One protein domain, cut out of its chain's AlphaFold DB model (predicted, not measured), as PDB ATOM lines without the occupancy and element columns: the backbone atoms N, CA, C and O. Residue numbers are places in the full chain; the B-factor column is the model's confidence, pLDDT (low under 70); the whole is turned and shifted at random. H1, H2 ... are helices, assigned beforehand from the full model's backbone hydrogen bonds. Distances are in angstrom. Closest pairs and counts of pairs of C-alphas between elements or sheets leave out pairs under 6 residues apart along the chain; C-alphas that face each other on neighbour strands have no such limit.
ATOM      1  N   HIS A1017     175.847 121.743 175.289       90.62
ATOM      2  CA  HIS A1017     175.010 121.566 176.481       90.62
ATOM      3  C   HIS A1017     173.526 121.856 176.214       90.62
ATOM      4  O   HIS A1017     172.653 121.241 176.828       90.62
ATOM      5  N   VAL A1018     173.206 122.738 175.262       91.44
ATOM      6  CA  VAL A1018     171.822 122.897 174.784       91.44
ATOM      7  C   VAL A1018     171.360 121.648 174.031       91.44
ATOM      8  O   VAL A1018     170.202 121.241 174.175       91.44
ATOM      9  N   MET A1019     172.249 121.003 173.274       91.25
ATOM     10  CA  MET A1019     171.950 119.731 172.619       91.25
ATOM     11  C   MET A1019     171.719 118.606 173.644       91.25
ATOM     12  O   MET A1019     170.691 117.936 173.573       91.25
ATOM     13  N   LEU A1020     172.563 118.474 174.675       89.88
ATOM     14  CA  LEU A1020     172.364 117.517 175.783       89.88
ATOM     15  C   LEU A1020     171.040 117.733 176.525       89.88
ATOM     16  O   LEU A1020     170.328 116.774 176.837       89.88
ATOM     17  N   ALA A1021     170.670 118.994 176.772       88.94
ATOM     18  CA  ALA A1021     169.371 119.328 177.347       88.94
ATOM     19  C   ALA A1021     168.220 118.885 176.424       88.94
ATOM     20  O   ALA A1021     167.228 118.338 176.906       88.94
ATOM     21  N   THR A1022     168.359 119.079 175.111       89.44
ATOM     22  CA  THR A1022     167.357 118.660 174.118       89.44
ATOM     23  C   THR A1022     167.170 117.141 174.127       89.44
ATOM     24  O   THR A1022     166.040 116.674 174.254       89.44
ATOM     25  N   ILE A1023     168.270 116.382 174.086       88.38
ATOM     26  CA  ILE A1023     168.265 114.911 174.067       88.38
ATOM     27  C   ILE A1023     167.677 114.331 175.364       88.38
ATOM     28  O   ILE A1023     166.846 113.430 175.318       88.38
ATOM     29  N   SER A1024     168.049 114.889 176.524       84.38
ATOM     30  CA  SER A1024     167.597 114.409 177.843       84.38
ATOM     31  C   SER A1024     166.092 114.582 178.090       84.38
ATOM     32  O   SER A1024     165.527 113.918 178.960       84.38
ATOM     33  N   GLY A1025     165.446 115.504 177.370       81.25
ATOM     34  CA  GLY A1025     164.027 115.816 177.512       81.25
ATOM     35  C   GLY A1025     163.657 116.544 178.816       81.25
ATOM     36  O   GLY A1025     164.304 116.420 179.853       81.25
ATOM     37  N   LYS A1026     162.550 117.298 178.787       78.00
ATOM     38  CA  LYS A1026     162.125 118.200 179.884       78.00
ATOM     39  C   LYS A1026     161.825 117.488 181.217       78.00
ATOM     40  O   LYS A1026     161.819 118.128 182.263       78.00
ATOM     41  N   GLY A1027     161.557 116.181 181.182       69.19
ATOM     42  CA  GLY A1027     161.260 115.364 182.365       69.19
ATOM     43  C   GLY A1027     162.492 114.836 183.111       69.19
ATOM     44  O   GLY A1027     162.349 114.335 184.226       69.19
ATOM     45  N   SER A1028     163.692 114.937 182.529       79.88
ATOM     46  CA  SER A1028     164.924 114.430 183.140       79.88
ATOM     47  C   SER A1028     165.513 115.418 184.148       79.88
ATOM     48  O   SER A1028     165.546 116.629 183.923       79.88
ATOM     49  N   LYS A1029     166.062 114.900 185.255       74.88
ATOM     50  CA  LYS A1029     166.806 115.715 186.231       74.88
ATOM     51  C   LYS A1029     168.046 116.363 185.599       74.88
ATOM     52  O   LYS A1029     168.404 117.471 185.990       74.88
ATOM     53  N   SER A1030     168.643 115.716 184.596       78.25
ATOM     54  CA  SER A1030     169.829 116.204 183.885       78.25
ATOM     55  C   SER A1030     169.524 117.386 182.960       78.25
ATOM     56  O   SER A1030     170.384 118.244 182.781       78.25
ATOM     57  N   HIS A1031     168.292 117.510 182.445       84.75
ATOM     58  CA  HIS A1031     167.883 118.616 181.564       84.75
ATOM     59  C   HIS A1031     168.121 119.982 182.212       84.75
ATOM     60  O   HIS A1031     168.755 120.862 181.632       84.75
ATOM     61  N   ARG A1032     167.687 120.131 183.470       83.88
ATOM     62  CA  ARG A1032     167.892 121.363 184.236       83.88
ATOM     63  C   ARG A1032     169.378 121.660 184.450       83.88
ATOM     64  O   ARG A1032     169.778 122.815 184.328       83.88
ATOM     65  N   THR A1033     170.177 120.636 184.742       85.31
ATOM     66  CA  THR A1033     171.627 120.758 184.948       85.31
ATOM     67  C   THR A1033     172.329 121.235 183.677       85.31
ATOM     68  O   THR A1033     173.091 122.200 183.725       85.31
ATOM     69  N   PHE A1034     172.016 120.644 182.520       88.88
ATOM     70  CA  PHE A1034     172.592 121.049 181.236       88.88
ATOM     71  C   PHE A1034     172.204 122.482 180.840       88.88
ATOM     72  O   PHE A1034     173.060 123.247 180.395       88.88
ATOM     73  N   CYS A1035     170.957 122.904 181.086       85.88
ATOM     74  CA  CYS A1035     170.550 124.297 180.878       85.88
ATOM     75  C   CYS A1035     171.305 125.281 181.785       85.88
ATOM     76  O   CYS A1035     171.652 126.381 181.353       85.88
ATOM     77  N   GLN A1036     171.571 124.904 183.039       85.25
ATOM     78  CA  GLN A1036     172.344 125.727 183.973       85.25
ATOM     79  C   GLN A1036     173.818 125.833 183.560       85.25
ATOM     80  O   GLN A1036     174.381 126.927 183.624       85.25
ATOM     81  N   LEU A1037     174.421 124.741 183.081       87.12
ATOM     82  CA  LEU A1037     175.785 124.738 182.543       87.12
ATOM     83  C   LEU A1037     175.894 125.608 181.285       87.12
ATOM     84  O   LEU A1037     176.728 126.513 181.247       87.12
ATOM     85  N   ALA A1038     174.994 125.440 180.312       88.06
ATOM     86  CA  ALA A1038     174.940 126.286 179.115       88.06
ATOM     87  C   ALA A1038     174.793 127.778 179.468       88.06
ATOM     88  O   ALA A1038     175.502 128.624 178.926       88.06
ATOM     89  N   TYR A1039     173.926 128.108 180.432       89.81
ATOM     90  CA  TYR A1039     173.788 129.475 180.940       89.81
ATOM     91  C   TYR A1039     175.078 129.995 181.594       89.81
ATOM     92  O   TYR A1039     175.459 131.146 181.377       89.81
ATOM     93  N   SER A1040     175.781 129.164 182.370       86.50
ATOM     94  CA  SER A1040     177.050 129.560 182.989       86.50
ATOM     95  C   SER A1040     178.111 129.921 181.940       86.50
ATOM     96  O   SER A1040     178.779 130.946 182.085       86.50
ATOM     97  N   PHE A1041     178.187 129.173 180.831       90.44
ATOM     98  CA  PHE A1041     179.071 129.495 179.708       90.44
ATOM     99  C   PHE A1041     178.666 130.793 178.997       90.44
ATOM    100  O   PHE A1041     179.543 131.591 178.679       90.44
ATOM    101  N   VAL A1042     177.364 131.070 178.827       89.19
ATOM    102  CA  VAL A1042     176.874 132.366 178.303       89.19
ATOM    103  C   VAL A1042     177.339 133.530 179.181       89.19
ATOM    104  O   VAL A1042     177.820 134.542 178.674       89.19
ATOM    105  N   MET A1043     177.230 133.395 180.503       88.00
ATOM    106  CA  MET A1043     177.676 134.436 181.434       88.00
ATOM    107  C   MET A1043     179.197 134.611 181.424       88.00
ATOM    108  O   MET A1043     179.695 135.734 181.515       88.00
ATOM    109  N   ARG A1044     179.945 133.511 181.283       87.56
ATOM    110  CA  ARG A1044     181.400 133.553 181.125       87.56
ATOM    111  C   ARG A1044     181.800 134.254 179.826       87.56
ATOM    112  O   ARG A1044     182.688 135.100 179.878       87.56
ATOM    113  N   LEU A1045     181.113 133.964 178.720       89.00
ATOM    114  CA  LEU A1045     181.313 134.592 177.411       89.00
ATOM    115  C   LEU A1045     181.101 136.106 177.506       89.00
ATOM    116  O   LEU A1045     181.989 136.875 177.152       89.00
ATOM    117  N   TRP A1046     179.993 136.547 178.108       87.38
ATOM    118  CA  TRP A1046     179.757 137.970 178.355       87.38
ATOM    119  C   TRP A1046     180.885 138.637 179.152       87.38
ATOM    120  O   TRP A1046     181.318 139.734 178.801       87.38
ATOM    121  N   LYS A1047     181.387 137.972 180.200       85.62
ATOM    122  CA  LYS A1047     182.469 138.496 181.043       85.62
ATOM    123  C   LYS A1047     183.755 138.723 180.255       85.62
ATOM    124  O   LYS A1047     184.341 139.799 180.359       85.62
ATOM    125  N   ILE A1048     184.200 137.728 179.490       86.44
ATOM    126  CA  ILE A1048     185.462 137.826 178.745       86.44
ATOM    127  C   ILE A1048     185.349 138.824 177.588       86.44
ATOM    128  O   ILE A1048     186.250 139.637 177.395       86.44
ATOM    129  N   SER A1049     184.215 138.838 176.883       85.00
ATOM    130  CA  SER A1049     184.035 139.688 175.714       85.00
ATOM    131  C   SER A1049     183.910 141.152 176.100       85.00
ATOM    132  O   SER A1049     184.573 141.981 175.488       85.00
ATOM    133  N   LEU A1050     183.128 141.497 177.132       85.19
ATOM    134  CA  LEU A1050     183.017 142.889 177.592       85.19
ATOM    135  C   LEU A1050     184.349 143.428 178.126       85.19
ATOM    136  O   LEU A1050     184.703 144.568 177.833       85.19
ATOM    137  N   THR A1051     185.117 142.590 178.828       83.06
ATOM    138  CA  THR A1051     186.463 142.952 179.298       83.06
ATOM    139  C   THR A1051     187.388 143.256 178.115       83.06
ATOM    140  O   THR A1051     188.074 144.277 178.112       83.06
ATOM    141  N   SER A1052     187.367 142.411 177.081       81.88
ATOM    142  CA  SER A1052     188.152 142.618 175.861       81.88
ATOM    143  C   SER A1052     187.703 143.860 175.079       81.88
ATOM    144  O   SER A1052     188.520 144.713 174.728       81.88
ATOM    145  N   ALA A1053     186.394 144.048 174.899       81.31
ATOM    146  CA  ALA A1053     185.828 145.230 174.249       81.31
ATOM    147  C   ALA A1053     186.201 146.529 174.976       81.31
ATOM    148  O   ALA A1053     186.499 147.525 174.321       81.31
ATOM    149  N   GLY A1054     186.260 146.517 176.313       78.62
ATOM    150  CA  GLY A1054     186.760 147.627 177.132       78.62
ATOM    151  C   GLY A1054     188.197 148.039 176.799       78.62
ATOM    152  O   GLY A1054     188.509 149.232 176.758       78.62
ATOM    153  N   VAL A1055     189.069 147.069 176.503       78.19
ATOM    154  CA  VAL A1055     190.450 147.315 176.054       78.19
ATOM    155  C   VAL A1055     190.463 147.867 174.630       78.19
ATOM    156  O   VAL A1055     191.104 148.885 174.372       78.19
ATOM    157  N   VAL A1056     189.704 147.258 173.717       77.38
ATOM    158  CA  VAL A1056     189.640 147.660 172.303       77.38
ATOM    159  C   VAL A1056     189.066 149.072 172.142       77.38
ATOM    160  O   VAL A1056     189.606 149.864 171.372       77.38
ATOM    161  N   MET A1057     188.055 149.449 172.933       73.62
ATOM    162  CA  MET A1057     187.469 150.799 172.943       73.62
ATOM    163  C   MET A1057     188.488 151.909 173.232       73.62
ATOM    164  O   MET A1057     188.342 153.011 172.705       73.62
ATOM    165  N   LYS A1058     189.551 151.633 174.004       71.00
ATOM    166  CA  LYS A1058     190.630 152.608 174.267       71.00
ATOM    167  C   LYS A1058     191.477 152.908 173.026       71.00
ATOM    168  O   LYS A1058     192.139 153.943 172.983       71.00
ATOM    169  N   HIS A1059     191.435 152.027 172.029       63.00
ATOM    170  CA  HIS A1059     192.218 152.101 170.798       63.00
ATOM    171  C   HIS A1059     191.360 152.341 169.541       63.00
ATOM    172  O   HIS A1059     191.914 152.418 168.443       63.00
ATOM    173  N   LEU A1060     190.033 152.500 169.668       65.62
ATOM    174  CA  LEU A1060     189.178 152.858 168.532       65.62
ATOM    175  C   LEU A1060     189.470 154.302 168.065       65.62
ATOM    176  O   LEU A1060     189.489 155.222 168.890       65.62
ATOM    177  N   PRO A1121     181.314 151.376 180.324       60.09
ATOM    178  CA  PRO A1121     180.611 150.583 179.306       60.09
ATOM    179  C   PRO A1121     181.002 149.092 179.293       60.09
ATOM    180  O   PRO A1121     180.248 148.263 178.803       60.09
ATOM    181  N   ASP A1122     182.143 148.725 179.867       61.94
ATOM    182  CA  ASP A1122     182.662 147.358 179.991       61.94
ATOM    183  C   ASP A1122     182.131 146.577 181.217       61.94
ATOM    184  O   ASP A1122     182.509 145.420 181.421       61.94
ATOM    185  N   ALA A1123     181.238 147.158 182.027       67.69
ATOM    186  CA  ALA A1123     180.669 146.501 183.204       67.69
ATOM    187  C   ALA A1123     179.492 145.558 182.868       67.69
ATOM    188  O   ALA A1123     178.549 145.917 182.162       67.69
ATOM    189  N   LEU A1124     179.516 144.349 183.441       76.44
ATOM    190  CA  LEU A1124     178.410 143.386 183.380       76.44
ATOM    191  C   LEU A1124     177.199 143.868 184.198       76.44
ATOM    192  O   LEU A1124     177.377 144.227 185.366       76.44
ATOM    193  N   PRO A1125     175.966 143.770 183.668       80.75
ATOM    194  CA  PRO A1125     174.761 144.005 184.456       80.75
ATOM    195  C   PRO A1125     174.659 143.028 185.642       80.75
ATOM    196  O   PRO A1125     174.843 141.815 185.498       80.75
ATOM    197  N   THR A1126     174.353 143.556 186.825       70.94
ATOM    198  CA  THR A1126     174.405 142.828 188.106       70.94
ATOM    199  C   THR A1126     173.036 142.369 188.599       70.94
ATOM    200  O   THR A1126     172.938 141.402 189.356       70.94
ATOM    201  N   SER A1127     171.958 143.010 188.136       73.00
ATOM    202  CA  SER A1127     170.584 142.677 188.517       73.00
ATOM    203  C   SER A1127     169.731 142.237 187.321       73.00
ATOM    204  O   SER A1127     169.941 142.649 186.182       73.00
ATOM    205  N   THR A1128     168.705 141.411 187.568       69.50
ATOM    206  CA  THR A1128     167.727 141.024 186.529       69.50
ATOM    207  C   THR A1128     167.009 142.243 185.940       69.50
ATOM    208  O   THR A1128     166.594 142.207 184.788       69.50
ATOM    209  N   SER A1129     166.863 143.320 186.722       65.00
ATOM    210  CA  SER A1129     166.278 144.577 186.248       65.00
ATOM    211  C   SER A1129     167.196 145.290 185.257       65.00
ATOM    212  O   SER A1129     166.697 145.803 184.264       65.00
ATOM    213  N   GLU A1130     168.511 145.286 185.499       71.69
ATOM    214  CA  GLU A1130     169.497 145.865 184.580       71.69
ATOM    215  C   GLU A1130     169.587 145.064 183.282       71.69
ATOM    216  O   GLU A1130     169.516 145.660 182.218       71.69
ATOM    217  N   TRP A1131     169.645 143.725 183.341       79.44
ATOM    218  CA  TRP A1131     169.644 142.872 182.139       79.44
ATOM    219  C   TRP A1131     168.401 143.051 181.267       79.44
ATOM    220  O   TRP A1131     168.471 142.888 180.054       79.44
ATOM    221  N   ALA A1132     167.262 143.377 181.875       69.62
ATOM    222  CA  ALA A1132     166.019 143.590 181.153       69.62
ATOM    223  C   ALA A1132     166.042 144.883 180.318       69.62
ATOM    224  O   ALA A1132     165.453 144.932 179.246       69.62
ATOM    225  N   THR A1133     166.744 145.914 180.788       68.19
ATOM    226  CA  THR A1133     166.909 147.198 180.087       68.19
ATOM    227  C   THR A1133     168.272 147.335 179.406       68.19
ATOM    228  O   THR A1133     168.595 148.409 178.906       68.19
ATOM    229  N   TYR A1134     169.098 146.285 179.428       72.75
ATOM    230  CA  TYR A1134     170.460 146.325 178.914       72.75
ATOM    231  C   TYR A1134     170.462 146.209 177.392       72.75
ATOM    232  O   TYR A1134     170.257 145.132 176.830       72.75
ATOM    233  N   GLU A1135     170.749 147.330 176.740       69.19
ATOM    234  CA  GLU A1135     171.067 147.389 175.321       69.19
ATOM    235  C   GLU A1135     172.542 147.794 175.178       69.19
ATOM    236  O   GLU A1135     172.916 148.889 175.608       69.19
ATOM    237  N   PRO A1136     173.411 146.924 174.633       74.56
ATOM    238  CA  PRO A1136     174.824 147.249 174.495       74.56
ATOM    239  C   PRO A1136     174.996 148.442 173.536       74.56
ATOM    240  O   PRO A1136     174.490 148.381 172.411       74.56
ATOM    241  N   PRO A1137     175.709 149.515 173.943       78.00
ATOM    242  CA  PRO A1137     175.971 150.674 173.095       78.00
ATOM    243  C   PRO A1137     176.588 150.296 171.745       78.00
ATOM    244  O   PRO A1137     177.408 149.379 171.659       78.00
ATOM    245  N   ASP A1138     176.275 151.066 170.697       74.50
ATOM    246  CA  ASP A1138     176.842 150.864 169.353       74.50
ATOM    247  C   ASP A1138     178.381 150.882 169.350       74.50
ATOM    248  O   ASP A1138     179.015 150.249 168.509       74.50
ATOM    249  N   GLU A1139     178.990 151.589 170.301       74.88
ATOM    250  CA  GLU A1139     180.438 151.640 170.521       74.88
ATOM    251  C   GLU A1139     181.005 150.286 170.970       74.88
ATOM    252  O   GLU A1139     182.042 149.868 170.457       74.88
ATOM    253  N   ILE A1140     180.294 149.556 171.837       77.75
ATOM    254  CA  ILE A1140     180.670 148.203 172.273       77.75
ATOM    255  C   ILE A1140     180.462 147.203 171.141       77.75
ATOM    256  O   ILE A1140     181.321 146.361 170.906       77.75
ATOM    257  N   ILE A1141     179.354 147.304 170.399       79.38
ATOM    258  CA  ILE A1141     179.103 146.422 169.249       79.38
ATOM    259  C   ILE A1141     180.188 146.622 168.183       79.38
ATOM    260  O   ILE A1141     180.703 145.652 167.630       79.38
ATOM    261  N   LYS A1142     180.592 147.873 167.924       78.69
ATOM    262  CA  LYS A1142     181.743 148.171 167.062       78.69
ATOM    263  C   LYS A1142     183.029 147.595 167.645       78.69
ATOM    264  O   LYS A1142     183.760 146.942 166.910       78.69
ATOM    265  N   ALA A1143     183.291 147.785 168.936       79.56
ATOM    266  CA  ALA A1143     184.473 147.231 169.588       79.56
ATOM    267  C   ALA A1143     184.535 145.703 169.479       79.56
ATOM    268  O   ALA A1143     185.584 145.188 169.124       79.56
ATOM    269  N   PHE A1144     183.418 144.987 169.652       83.00
ATOM    270  CA  PHE A1144     183.346 143.542 169.417       83.00
ATOM    271  C   PHE A1144     183.725 143.157 167.985       83.00
ATOM    272  O   PHE A1144     184.447 142.187 167.794       83.00
ATOM    273  N   LEU A1145     183.272 143.917 166.983       76.62
ATOM    274  CA  LEU A1145     183.579 143.653 165.574       76.62
ATOM    275  C   LEU A1145     185.035 143.977 165.194       76.62
ATOM    276  O   LEU A1145     185.558 143.355 164.271       76.62
ATOM    277  N   PHE A1146     185.661 144.947 165.870       76.75
ATOM    278  CA  PHE A1146     187.068 145.325 165.680       76.75
ATOM    279  C   PHE A1146     188.043 144.503 166.532       76.75
ATOM    280  O   PHE A1146     189.236 144.486 166.234       76.75
ATOM    281  N   ASP A1147     187.555 143.843 167.580       78.94
ATOM    282  CA  ASP A1147     188.356 142.979 168.432       78.94
ATOM    283  C   ASP A1147     188.901 141.800 167.618       78.94
ATOM    284  O   ASP A1147     188.140 141.041 167.017       78.94
ATOM    285  N   THR A1148     190.225 141.669 167.581       72.94
ATOM    286  CA  THR A1148     190.943 140.583 166.891       72.94
ATOM    287  C   THR A1148     191.415 139.495 167.852       72.94
ATOM    288  O   THR A1148     191.984 138.501 167.409       72.94
ATOM    289  N   SER A1149     191.172 139.664 169.155       79.81
ATOM    290  CA  SER A1149     191.463 138.650 170.161       79.81
ATOM    291  C   SER A1149     190.468 137.490 170.099       79.81
ATOM    292  O   SER A1149     189.340 137.617 169.613       79.81
ATOM    293  N   ASP A1150     190.863 136.366 170.694       78.31
ATOM    294  CA  ASP A1150     190.018 135.176 170.822       78.31
ATOM    295  C   ASP A1150     188.859 135.365 171.831       78.31
ATOM    296  O   ASP A1150     187.990 134.504 171.954       78.31
ATOM    297  N   CYS A1151     188.822 136.506 172.535       81.69
ATOM    298  CA  CYS A1151     187.801 136.888 173.516       81.69
ATOM    299  C   CYS A1151     186.662 137.737 172.915       81.69
ATOM    300  O   CYS A1151     185.616 137.906 173.549       81.69
ATOM    301  N   GLY A1152     186.826 138.277 171.704       81.69
ATOM    302  CA  GLY A1152     185.828 139.134 171.053       81.69
ATOM    303  C   GLY A1152     184.613 138.368 170.517       81.69
ATOM    304  O   GLY A1152     184.695 137.167 170.260       81.69
ATOM    305  N   ILE A1153     183.480 139.054 170.311       86.31
ATOM    306  CA  ILE A1153     182.291 138.517 169.612       86.31
ATOM    307  C   ILE A1153     182.319 139.023 168.166       86.31
ATOM    308  O   ILE A1153     181.771 140.078 167.846       86.31
ATOM    309  N   ASN A1154     182.970 138.280 167.274       84.94
ATOM    310  CA  ASN A1154     183.167 138.686 165.882       84.94
ATOM    311  C   ASN A1154     182.953 137.511 164.910       84.94
ATOM    312  O   ASN A1154     182.666 136.382 165.307       84.94
ATOM    313  N   LYS A1155     183.093 137.784 163.607       81.69
ATOM    314  CA  LYS A1155     182.923 136.782 162.533       81.69
ATOM    315  C   LYS A1155     183.947 135.637 162.579       81.69
ATOM    316  O   LYS A1155     183.702 134.605 161.963       81.69
ATOM    317  N   GLY A1156     185.087 135.830 163.242       76.19
ATOM    318  CA  GLY A1156     186.139 134.825 163.403       76.19
ATOM    319  C   GLY A1156     185.927 133.908 164.611       76.19
ATOM    320  O   GLY A1156     186.206 132.716 164.516       76.19
ATOM    321  N   THR A1157     185.389 134.431 165.718       84.38
ATOM    322  CA  THR A1157     185.149 133.671 166.957       84.38
ATOM    323  C   THR A1157     183.770 133.008 167.003       84.38
ATOM    324  O   THR A1157     183.640 131.928 167.567       84.38
ATOM    325  N   ILE A1158     182.749 133.588 166.360       86.38
ATOM    326  CA  ILE A1158     181.423 132.974 166.167       86.38
ATOM    327  C   ILE A1158     181.257 132.614 164.683       86.38
ATOM    328  O   ILE A1158     180.647 133.342 163.896       86.38
ATOM    329  N   THR A1159     181.825 131.477 164.284       81.38
ATOM    330  CA  THR A1159     181.888 131.035 162.878       81.38
ATOM    331  C   THR A1159     180.524 130.619 162.309       81.38
ATOM    332  O   THR A1159     180.267 130.822 161.122       81.38
ATOM    333  N   CYS A1160     179.622 130.100 163.151       82.44
ATOM    334  CA  CYS A1160     178.293 129.599 162.775       82.44
ATOM    335  C   CYS A1160     177.153 130.413 163.419       82.44
ATOM    336  O   CYS A1160     176.219 129.849 163.987       82.44
ATOM    337  N   ALA A1161     177.200 131.747 163.306       84.88
ATOM    338  CA  ALA A1161     176.301 132.678 164.004       84.88
ATOM    339  C   ALA A1161     174.796 132.351 163.917       84.88
ATOM    340  O   ALA A1161     174.084 132.501 164.907       84.88
ATOM    341  N   GLY A1162     174.299 131.870 162.772       86.00
ATOM    342  CA  GLY A1162     172.894 131.454 162.641       86.00
ATOM    343  C   GLY A1162     172.538 130.243 163.514       86.00
ATOM    344  O   GLY A1162     171.508 130.251 164.187       86.00
ATOM    345  N   MET A1163     173.416 129.235 163.560       84.50
ATOM    346  CA  MET A1163     173.251 128.056 164.420       84.50
ATOM    347  C   MET A1163     173.399 128.428 165.895       84.50
ATOM    348  O   MET A1163     172.586 128.011 166.714       84.50
ATOM    349  N   THR A1164     174.379 129.266 166.240       89.56
ATOM    350  CA  THR A1164     174.539 129.797 167.601       89.56
ATOM    351  C   THR A1164     173.266 130.492 168.081       89.56
ATOM    352  O   THR A1164     172.772 130.185 169.164       89.56
ATOM    353  N   VAL A1165     172.679 131.377 167.267       89.81
ATOM    354  CA  VAL A1165     171.417 132.056 167.604       89.81
ATOM    355  C   VAL A1165     170.287 131.043 167.805       89.81
ATOM    356  O   VAL A1165     169.546 131.161 168.778       89.81
ATOM    357  N   PHE A1166     170.178 130.013 166.960       90.31
ATOM    358  CA  PHE A1166     169.202 128.933 167.146       90.31
ATOM    359  C   PHE A1166     169.351 128.234 168.510       90.31
ATOM    360  O   PHE A1166     168.369 128.109 169.247       90.31
ATOM    361  N   TYR A1167     170.572 127.846 168.892       91.12
ATOM    362  CA  TYR A1167     170.837 127.213 170.189       91.12
ATOM    363  C   TYR A1167     170.587 128.161 171.374       91.12
ATOM    364  O   TYR A1167     170.027 127.737 172.384       91.12
ATOM    365  N   LEU A1168     170.916 129.454 171.262       92.31
ATOM    366  CA  LEU A1168     170.621 130.452 172.301       92.31
ATOM    367  C   LEU A1168     169.111 130.662 172.484       92.31
ATOM    368  O   LEU A1168     168.619 130.729 173.612       92.31
ATOM    369  N   LEU A1169     168.349 130.710 171.388       91.31
ATOM    370  CA  LEU A1169     166.889 130.784 171.451       91.31
ATOM    371  C   LEU A1169     166.302 129.536 172.121       91.31
ATOM    372  O   LEU A1169     165.434 129.669 172.988       91.31
ATOM    373  N   LYS A1170     166.823 128.344 171.803       89.94
ATOM    374  CA  LYS A1170     166.429 127.096 172.471       89.94
ATOM    375  C   LYS A1170     166.780 127.073 173.955       89.94
ATOM    376  O   LYS A1170     165.935 126.710 174.767       89.94
ATOM    377  N   LEU A1171     167.961 127.554 174.335       91.31
ATOM    378  CA  LEU A1171     168.331 127.716 175.741       91.31
ATOM    379  C   LEU A1171     167.364 128.652 176.475       91.31
ATOM    380  O   LEU A1171     166.949 128.356 177.594       91.31
ATOM    381  N   SER A1172     166.967 129.760 175.842       89.31
ATOM    382  CA  SER A1172     165.997 130.693 176.421       89.31
ATOM    383  C   SER A1172     164.639 130.026 176.677       89.31
ATOM    384  O   SER A1172     164.018 130.275 177.708       89.31
ATOM    385  N   GLU A1173     164.201 129.145 175.771       87.62
ATOM    386  CA  GLU A1173     162.979 128.351 175.907       87.62
ATOM    387  C   GLU A1173     163.097 127.377 177.087       87.62
ATOM    388  O   GLU A1173     162.278 127.430 178.006       87.62
ATOM    389  N   TYR A1174     164.163 126.576 177.133       89.25
ATOM    390  CA  TYR A1174     164.364 125.576 178.183       89.25
ATOM    391  C   TYR A1174     164.543 126.183 179.579       89.25
ATOM    392  O   TYR A1174     164.049 125.636 180.566       89.25
ATOM    393  N   LEU A1175     165.186 127.349 179.690       86.38
ATOM    394  CA  LEU A1175     165.289 128.071 180.960       86.38
ATOM    395  C   LEU A1175     163.915 128.539 181.457       86.38
ATOM    396  O   LEU A1175     163.645 128.450 182.659       86.38
ATOM    397  N   ARG A1176     163.024 128.989 180.563       83.00
ATOM    398  CA  ARG A1176     161.636 129.328 180.931       83.00
ATOM    399  C   ARG A1176     160.863 128.092 181.382       83.00
ATOM    400  O   ARG A1176     160.212 128.152 182.425       83.00
ATOM    401  N   ASP A1177     161.002 126.983 180.660       82.38
ATOM    402  CA  ASP A1177     160.355 125.710 180.997       82.38
ATOM    403  C   ASP A1177     160.814 125.173 182.361       82.38
ATOM    404  O   ASP A1177     160.003 124.706 183.157       82.38
ATOM    405  N   CYS A1178     162.096 125.344 182.698       82.19
ATOM    406  CA  CYS A1178     162.661 125.009 184.010       82.19
ATOM    407  C   CYS A1178     162.260 125.986 185.131       82.19
ATOM    408  O   CYS A1178     162.809 125.919 186.233       82.19
ATOM    409  N   SER A1179     161.332 126.912 184.879       79.00
ATOM    410  CA  SER A1179     160.921 128.018 185.752       79.00
ATOM    411  C   SER A1179     161.984 129.098 186.028       79.00
ATOM    412  O   SER A1179     161.719 130.056 186.758       79.00
ATOM    413  N   LEU A1180     163.133 129.054 185.351       80.50
ATOM    414  CA  LEU A1180     164.270 129.976 185.481       80.50
ATOM    415  C   LEU A1180     164.175 131.172 184.513       80.50
ATOM    416  O   LEU A1180     165.131 131.538 183.834       80.50
ATOM    417  N   HIS A1181     163.013 131.822 184.479       77.38
ATOM    418  CA  HIS A1181     162.669 132.895 183.532       77.38
ATOM    419  C   HIS A1181     163.630 134.094 183.577       77.38
ATOM    420  O   HIS A1181     163.837 134.775 182.581       77.38
ATOM    421  N   ASN A1182     164.234 134.360 184.733       76.19
ATOM    422  CA  ASN A1182     165.153 135.486 184.897       76.19
ATOM    423  C   ASN A1182     166.510 135.241 184.215       76.19
ATOM    424  O   ASN A1182     167.219 136.197 183.921       76.19
ATOM    425  N   LEU A1183     166.859 133.977 183.950       82.94
ATOM    426  CA  LEU A1183     168.125 133.588 183.325       82.94
ATOM    427  C   LEU A1183     168.058 133.631 181.789       82.94
ATOM    428  O   LEU A1183     169.091 133.581 181.131       82.94
ATOM    429  N   SER A1184     166.871 133.755 181.183       83.31
ATOM    430  CA  SER A1184     166.752 133.851 179.721       83.31
ATOM    431  C   SER A1184     167.115 135.235 179.169       83.31
ATOM    432  O   SER A1184     167.382 135.350 177.976       83.31
ATOM    433  N   LEU A1185     167.133 136.283 180.002       82.94
ATOM    434  CA  LEU A1185     167.427 137.653 179.559       82.94
ATOM    435  C   LEU A1185     168.876 137.810 179.045       82.94
ATOM    436  O   LEU A1185     169.019 138.202 177.887       82.94
ATOM    437  N   PRO A1186     169.939 137.411 179.783       85.25
ATOM    438  CA  PRO A1186     171.317 137.489 179.276       85.25
ATOM    439  C   PRO A1186     171.555 136.685 177.988       85.25
ATOM    440  O   PRO A1186     172.344 137.087 177.133       85.25
ATOM    441  N   VAL A1187     170.847 135.559 177.834       87.62
ATOM    442  CA  VAL A1187     170.910 134.681 176.654       87.62
ATOM    443  C   VAL A1187     170.310 135.366 175.425       87.62
ATOM    444  O   VAL A1187     170.912 135.358 174.353       87.62
ATOM    445  N   LEU A1188     169.146 136.008 175.574       85.69
ATOM    446  CA  LEU A1188     168.508 136.754 174.487       85.69
ATOM    447  C   LEU A1188     169.280 138.028 174.132       85.69
ATOM    448  O   LEU A1188     169.376 138.360 172.955       85.69
ATOM    449  N   CYS A1189     169.864 138.720 175.116       86.38
ATOM    450  CA  CYS A1189     170.754 139.854 174.855       86.38
ATOM    451  C   CYS A1189     171.963 139.427 174.012       86.38
ATOM    452  O   CYS A1189     172.320 140.130 173.069       86.38
ATOM    453  N   LEU A1190     172.561 138.260 174.292       88.31
ATOM    454  CA  LEU A1190     173.674 137.742 173.490       88.31
ATOM    455  C   LEU A1190     173.229 137.431 172.055       88.31
ATOM    456  O   LEU A1190     173.903 137.810 171.098       88.31
ATOM    457  N   ALA A1191     172.064 136.796 171.898       87.25
ATOM    458  CA  ALA A1191     171.487 136.525 170.586       87.25
ATOM    459  C   ALA A1191     171.238 137.824 169.792       87.25
ATOM    460  O   ALA A1191     171.585 137.882 168.613       87.25
ATOM    461  N   ALA A1192     170.728 138.878 170.442       85.06
ATOM    462  CA  ALA A1192     170.505 140.189 169.826       85.06
ATOM    463  C   ALA A1192     171.813 140.857 169.358       85.06
ATOM    464  O   ALA A1192     171.857 141.449 168.278       85.06
ATOM    465  N   VAL A1193     172.901 140.732 170.131       86.62
ATOM    466  CA  VAL A1193     174.231 141.232 169.732       86.62
ATOM    467  C   VAL A1193     174.742 140.510 168.492       86.62
ATOM    468  O   VAL A1193     175.216 141.156 167.557       86.62
ATOM    469  N   ILE A1194     174.611 139.184 168.443       87.12
ATOM    470  CA  ILE A1194     175.056 138.386 167.295       87.12
ATOM    471  C   ILE A1194     174.221 138.721 166.048       87.12
ATOM    472  O   ILE A1194     174.783 138.880 164.960       87.12
ATOM    473  N   THR A1195     172.899 138.894 166.175       86.38
ATOM    474  CA  THR A1195     172.044 139.237 165.024       86.38
ATOM    475  C   THR A1195     172.272 140.653 164.505       86.38
ATOM    476  O   THR A1195     172.305 140.844 163.288       86.38
ATOM    477  N   ARG A1196     172.468 141.629 165.401       83.88
ATOM    478  CA  ARG A1196     172.717 143.038 165.051       83.88
ATOM    479  C   ARG A1196     174.133 143.256 164.514       83.88
ATOM    480  O   ARG A1196     174.303 143.942 163.511       83.88
ATOM    481  N   GLY A1197     175.142 142.666 165.154       80.38
ATOM    482  CA  GLY A1197     176.553 142.864 164.810       80.38
ATOM    483  C   GLY A1197     177.053 141.965 163.677       80.38
ATOM    484  O   GLY A1197     177.601 142.457 162.690       80.38
ATOM    485  N   ILE A1198     176.874 140.645 163.806       84.25
ATOM    486  CA  ILE A1198     177.484 139.650 162.906       84.25
ATOM    487  C   ILE A1198     176.592 139.358 161.695       84.25
ATOM    488  O   ILE A1198     177.072 139.426 160.559       84.25
ATOM    489  N   LEU A1199     175.312 139.031 161.927       83.88
ATOM    490  CA  LEU A1199     174.365 138.669 160.860       83.88
ATOM    491  C   LEU A1199     173.768 139.887 160.140       83.88
ATOM    492  O   LEU A1199     173.291 139.735 159.020       83.88
ATOM    493  N   GLN A1200     173.802 141.070 160.765       82.88
ATOM    494  CA  GLN A1200     173.251 142.329 160.240       82.88
ATOM    495  C   GLN A1200     171.804 142.181 159.734       82.88
ATOM    496  O   GLN A1200     171.432 142.708 158.687       82.88
ATOM    497  N   SER A1201     170.989 141.419 160.467       82.12
ATOM    498  CA  SER A1201     169.605 141.133 160.088       82.12
ATOM    499  C   SER A1201     168.630 141.892 160.985       82.12
ATOM    500  O   SER A1201     168.401 141.506 162.136       82.12
ATOM    501  N   ASP A1202     167.983 142.917 160.430       76.31
ATOM    502  CA  ASP A1202     166.996 143.734 161.152       76.31
ATOM    503  C   ASP A1202     165.786 142.908 161.612       76.31
ATOM    504  O   ASP A1202     165.325 143.049 162.742       76.31
ATOM    505  N   SER A1203     165.309 141.985 160.771       78.88
ATOM    506  CA  SER A1203     164.155 141.123 161.061       78.88
ATOM    507  C   SER A1203     164.367 140.205 162.272       78.88
ATOM    508  O   SER A1203     163.521 140.142 163.162       78.88
ATOM    509  N   TRP A1204     165.509 139.514 162.338       78.75
ATOM    510  CA  TRP A1204     165.869 138.643 163.461       78.75
ATOM    511  C   TRP A1204     166.100 139.435 164.746       78.75
ATOM    512  O   TRP A1204     165.655 139.018 165.813       78.75
ATOM    513  N   THR A1205     166.731 140.605 164.639       80.38
ATOM    514  CA  THR A1205     166.953 141.493 165.787       80.38
ATOM    515  C   THR A1205     165.622 141.992 166.358       80.38
ATOM    516  O   THR A1205     165.409 141.931 167.567       80.38
ATOM    517  N   GLN A1206     164.674 142.390 165.502       79.25
ATOM    518  CA  GLN A1206     163.318 142.759 165.928       79.25
ATOM    519  C   GLN A1206     162.591 141.598 166.617       79.25
ATOM    520  O   GLN A1206     161.974 141.801 167.660       79.25
ATOM    521  N   LEU A1207     162.688 140.377 166.080       81.62
ATOM    522  CA  LEU A1207     162.065 139.193 166.678       81.62
ATOM    523  C   LEU A1207     162.619 138.889 168.077       81.62
ATOM    524  O   LEU A1207     161.848 138.604 168.994       81.62
ATOM    525  N   ILE A1208     163.937 138.991 168.265       83.25
ATOM    526  CA  ILE A1208     164.573 138.788 169.573       83.25
ATOM    527  C   ILE A1208     164.146 139.885 170.559       83.25
ATOM    528  O   ILE A1208     163.779 139.571 171.692       83.25
ATOM    529  N   ASN A1209     164.089 141.146 170.123       77.81
ATOM    530  CA  ASN A1209     163.642 142.268 170.958       77.81
ATOM    531  C   ASN A1209     162.172 142.126 171.395       77.81
ATOM    532  O   ASN A1209     161.820 142.450 172.532       77.81
ATOM    533  N   ILE A1210     161.305 141.584 170.530       78.88
ATOM    534  CA  ILE A1210     159.920 141.243 170.888       78.88
ATOM    535  C   ILE A1210     159.900 140.149 171.966       78.88
ATOM    536  O   ILE A1210     159.177 140.275 172.955       78.88
ATOM    537  N   GLN A1211     160.717 139.099 171.829       74.94
ATOM    538  CA  GLN A1211     160.800 138.031 172.834       74.94
ATOM    539  C   GLN A1211     161.339 138.524 174.185       74.94
ATOM    540  O   GLN A1211     160.839 138.102 175.231       74.94
ATOM    541  N   GLN A1212     162.315 139.436 174.182       74.06
ATOM    542  CA  GLN A1212     162.805 140.103 175.393       74.06
ATOM    543  C   GLN A1212     161.701 140.931 176.059       74.06
ATOM    544  O   GLN A1212     161.482 140.807 177.265       74.06
ATOM    545  N   SER A1213     160.958 141.714 175.269       71.69
ATOM    546  CA  SER A1213     159.851 142.554 175.744       71.69
ATOM    547  C   SER A1213     158.714 141.724 176.353       71.69
ATOM    548  O   SER A1213     158.200 142.057 177.420       71.69
ATOM    549  N   ALA A1214     158.370 140.589 175.738       72.12
ATOM    550  CA  ALA A1214     157.376 139.656 176.270       72.12
ATOM    551  C   ALA A1214     157.814 139.034 177.614       72.12
ATOM    552  O   ALA A1214     157.012 138.884 178.535       72.12
ATOM    553  N   LEU A1215     159.101 138.710 177.764       70.75
ATOM    554  CA  LEU A1215     159.679 138.193 179.012       70.75
ATOM    555  C   LEU A1215     159.695 139.236 180.137       70.75
ATOM    556  O   LEU A1215     159.378 138.914 181.286       70.75
ATOM    557  N   LEU A1216     160.024 140.481 179.797       66.81
ATOM    558  CA  LEU A1216     159.898 141.658 180.659       66.81
ATOM    559  C   LEU A1216     158.469 141.816 181.171       66.81
ATOM    560  O   LEU A1216     158.259 141.955 182.376       66.81
ATOM    561  N   PHE A1217     157.492 141.713 180.272       66.44
ATOM    562  CA  PHE A1217     156.082 141.805 180.618       66.44
ATOM    563  C   PHE A1217     155.658 140.701 181.601       66.44
ATOM    564  O   PHE A1217     155.066 140.994 182.637       66.44
ATOM    565  N   VAL A1218     156.055 139.443 181.366       63.94
ATOM    566  CA  VAL A1218     155.772 138.311 182.276       63.94
ATOM    567  C   VAL A1218     156.465 138.467 183.642       63.94
ATOM    568  O   VAL A1218     155.888 138.128 184.680       63.94
ATOM    569  N   SER A1219     157.692 138.995 183.668       59.34
ATOM    570  CA  SER A1219     158.458 139.306 184.887       59.34
ATOM    571  C   SER A1219     157.784 140.400 185.729       59.34
ATOM    572  O   SER A1219     157.583 140.224 186.938       59.34
ATOM    573  N   ILE A1220     157.367 141.493 185.082       61.12
ATOM    574  CA  ILE A1220     156.646 142.614 185.697       61.12
ATOM    575  C   ILE A1220     155.272 142.146 186.194       61.12
ATOM    576  O   ILE A1220     154.926 142.401 187.347       61.12
ATOM    577  N   PHE A1221     154.539 141.367 185.396       58.72
ATOM    578  CA  PHE A1221     153.242 140.800 185.769       58.72
ATOM    579  C   PHE A1221     153.338 139.863 186.986       58.72
ATOM    580  O   PHE A1221     152.509 139.938 187.890       58.72
ATOM    581  N   ARG A1222     154.386 139.026 187.095       56.44
ATOM    582  CA  ARG A1222     154.607 138.184 188.289       56.44
ATOM    583  C   ARG A1222     154.987 138.991 189.531       56.44
ATOM    584  O   ARG A1222     154.511 138.649 190.616       56.44
ATOM    585  N   LYS A1223     155.809 140.042 189.392       53.66
ATOM    586  CA  LYS A1223     156.127 140.978 190.490       53.66
ATOM    587  C   LYS A1223     154.872 141.701 190.983       53.66
ATOM    588  O   LYS A1223     154.654 141.747 192.190       53.66
ATOM    589  N   LEU A1224     154.023 142.162 190.063       50.59
ATOM    590  CA  LEU A1224     152.733 142.783 190.369       50.59
ATOM    591  C   LEU A1224     151.748 141.779 190.994       50.59
ATOM    592  O   LEU A1224     151.091 142.116 191.967       50.59
ATOM    593  N   SER A1225     151.713 140.513 190.557       49.19
ATOM    594  CA  SER A1225     150.829 139.493 191.159       49.19
ATOM    595  C   SER A1225     151.195 139.107 192.605       49.19
ATOM    596  O   SER A1225     150.343 138.618 193.343       49.19
ATOM    597  N   LYS A1226     152.452 139.329 193.026       52.16
ATOM    598  CA  LYS A1226     152.901 139.139 194.419       52.16
ATOM    599  C   LYS A1226     152.612 140.352 195.312       52.16
ATOM    600  O   LYS A1226     152.630 140.202 196.531       52.16
ATOM    601  N   GLN A1227     152.337 141.522 194.735       50.50
ATOM    602  CA  GLN A1227     151.955 142.734 195.456       50.50
ATOM    603  C   GLN A1227     150.479 143.073 195.189       50.50
ATOM    604  O   GLN A1227     150.149 143.851 194.307       50.50
TER     605      GLN A1227
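What this domain is: This is residues 1017 to 1060 and 1121 to 1227 of the 1239 residues of an uncharacterized protein of Ciona intestinalis (UniProt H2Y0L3). The long helix H2 crosses H5 and H6, two helices of an up-and-down set of three, H5, H6 and H7, in which H6 is the core. H1 folds back on the first part of H2, H4 packs across its last part, and the short H3 packs on H6; residues 1221 to 1227, at the end of H7, stick out. The 151 printed residues hold seven named helices, H1 to H7 in chain order, and no named strand; the class is all helix. The whole is compact, with a radius of gyration of the C-alphas of 15.6 A and spans of 47 by 38 by 28 A.

How they stand to each other: The longest helix is H2, residues 1029 to 1057. With residues 1030 to 1038 alone it touches H1, residues 1017 to 1024, closest at the C-alphas of His 1031 and Ala 1021, 4.5 A; the two form a hairpin at a shallow tilt of 12 degrees. H2 touches H4, residues 1138 to 1146, about perpendicular at 89 degrees, closest at the C-alphas of Ala 1053 and Ala 1143, 5.3 A. H2 touches the hub H6, residues 1181 to 1198, at a steep tilt of 46 degrees, closest at the C-alphas of Val 1042 and Val 1187, 6.6 A. H6 forms a hairpin with H5, residues 1161 to 1177, closest at the C-alphas of Ser 1184 and Ser 1172, 4.6 A, at a shallow tilt of 12 degrees. It forms another with H7, residues 1202 to 1226, closest at the C-alphas of Ala 1192 and Thr 1205, 5.5 A, at 17 degrees. H3, residues 1128 to 1133, touches H6, closest at the C-alphas of Trp 1131 and Leu 1185, 6.2 A. H2 and H7 are apart. Every O i to N i+4 pair is within hydrogen-bond range in H1, H3, H4, H5 and H7; the counts are 24 of 25 in H2 and 11 of 14 in H6.

Where its parts are: H1 begins at C-alpha 1017 (175.010, 121.566, 176.481). From first to last C-alpha H2 measures 42.8 A, H5 24.3 A, H6 26.3 A and H7 36.4 A. H2 ends at C-alpha 1057 (187.469, 150.799, 172.943), and H7 ends at C-alpha 1226 (152.901, 139.139, 194.419).

The domain as a whole: The two C-alphas farthest apart are those of Gly 1027 and His 1059, 49.4 A. Residues 1061 to 1120 are not printed, and C-alphas 1060 and 1121 are 14.0 A apart across the cut. The link from H4 to H5, residues 1147 to 1160, is long. The mean pLDDT of the printed part is 79.4; 23 residues are under 70, among them 1216 to 1227.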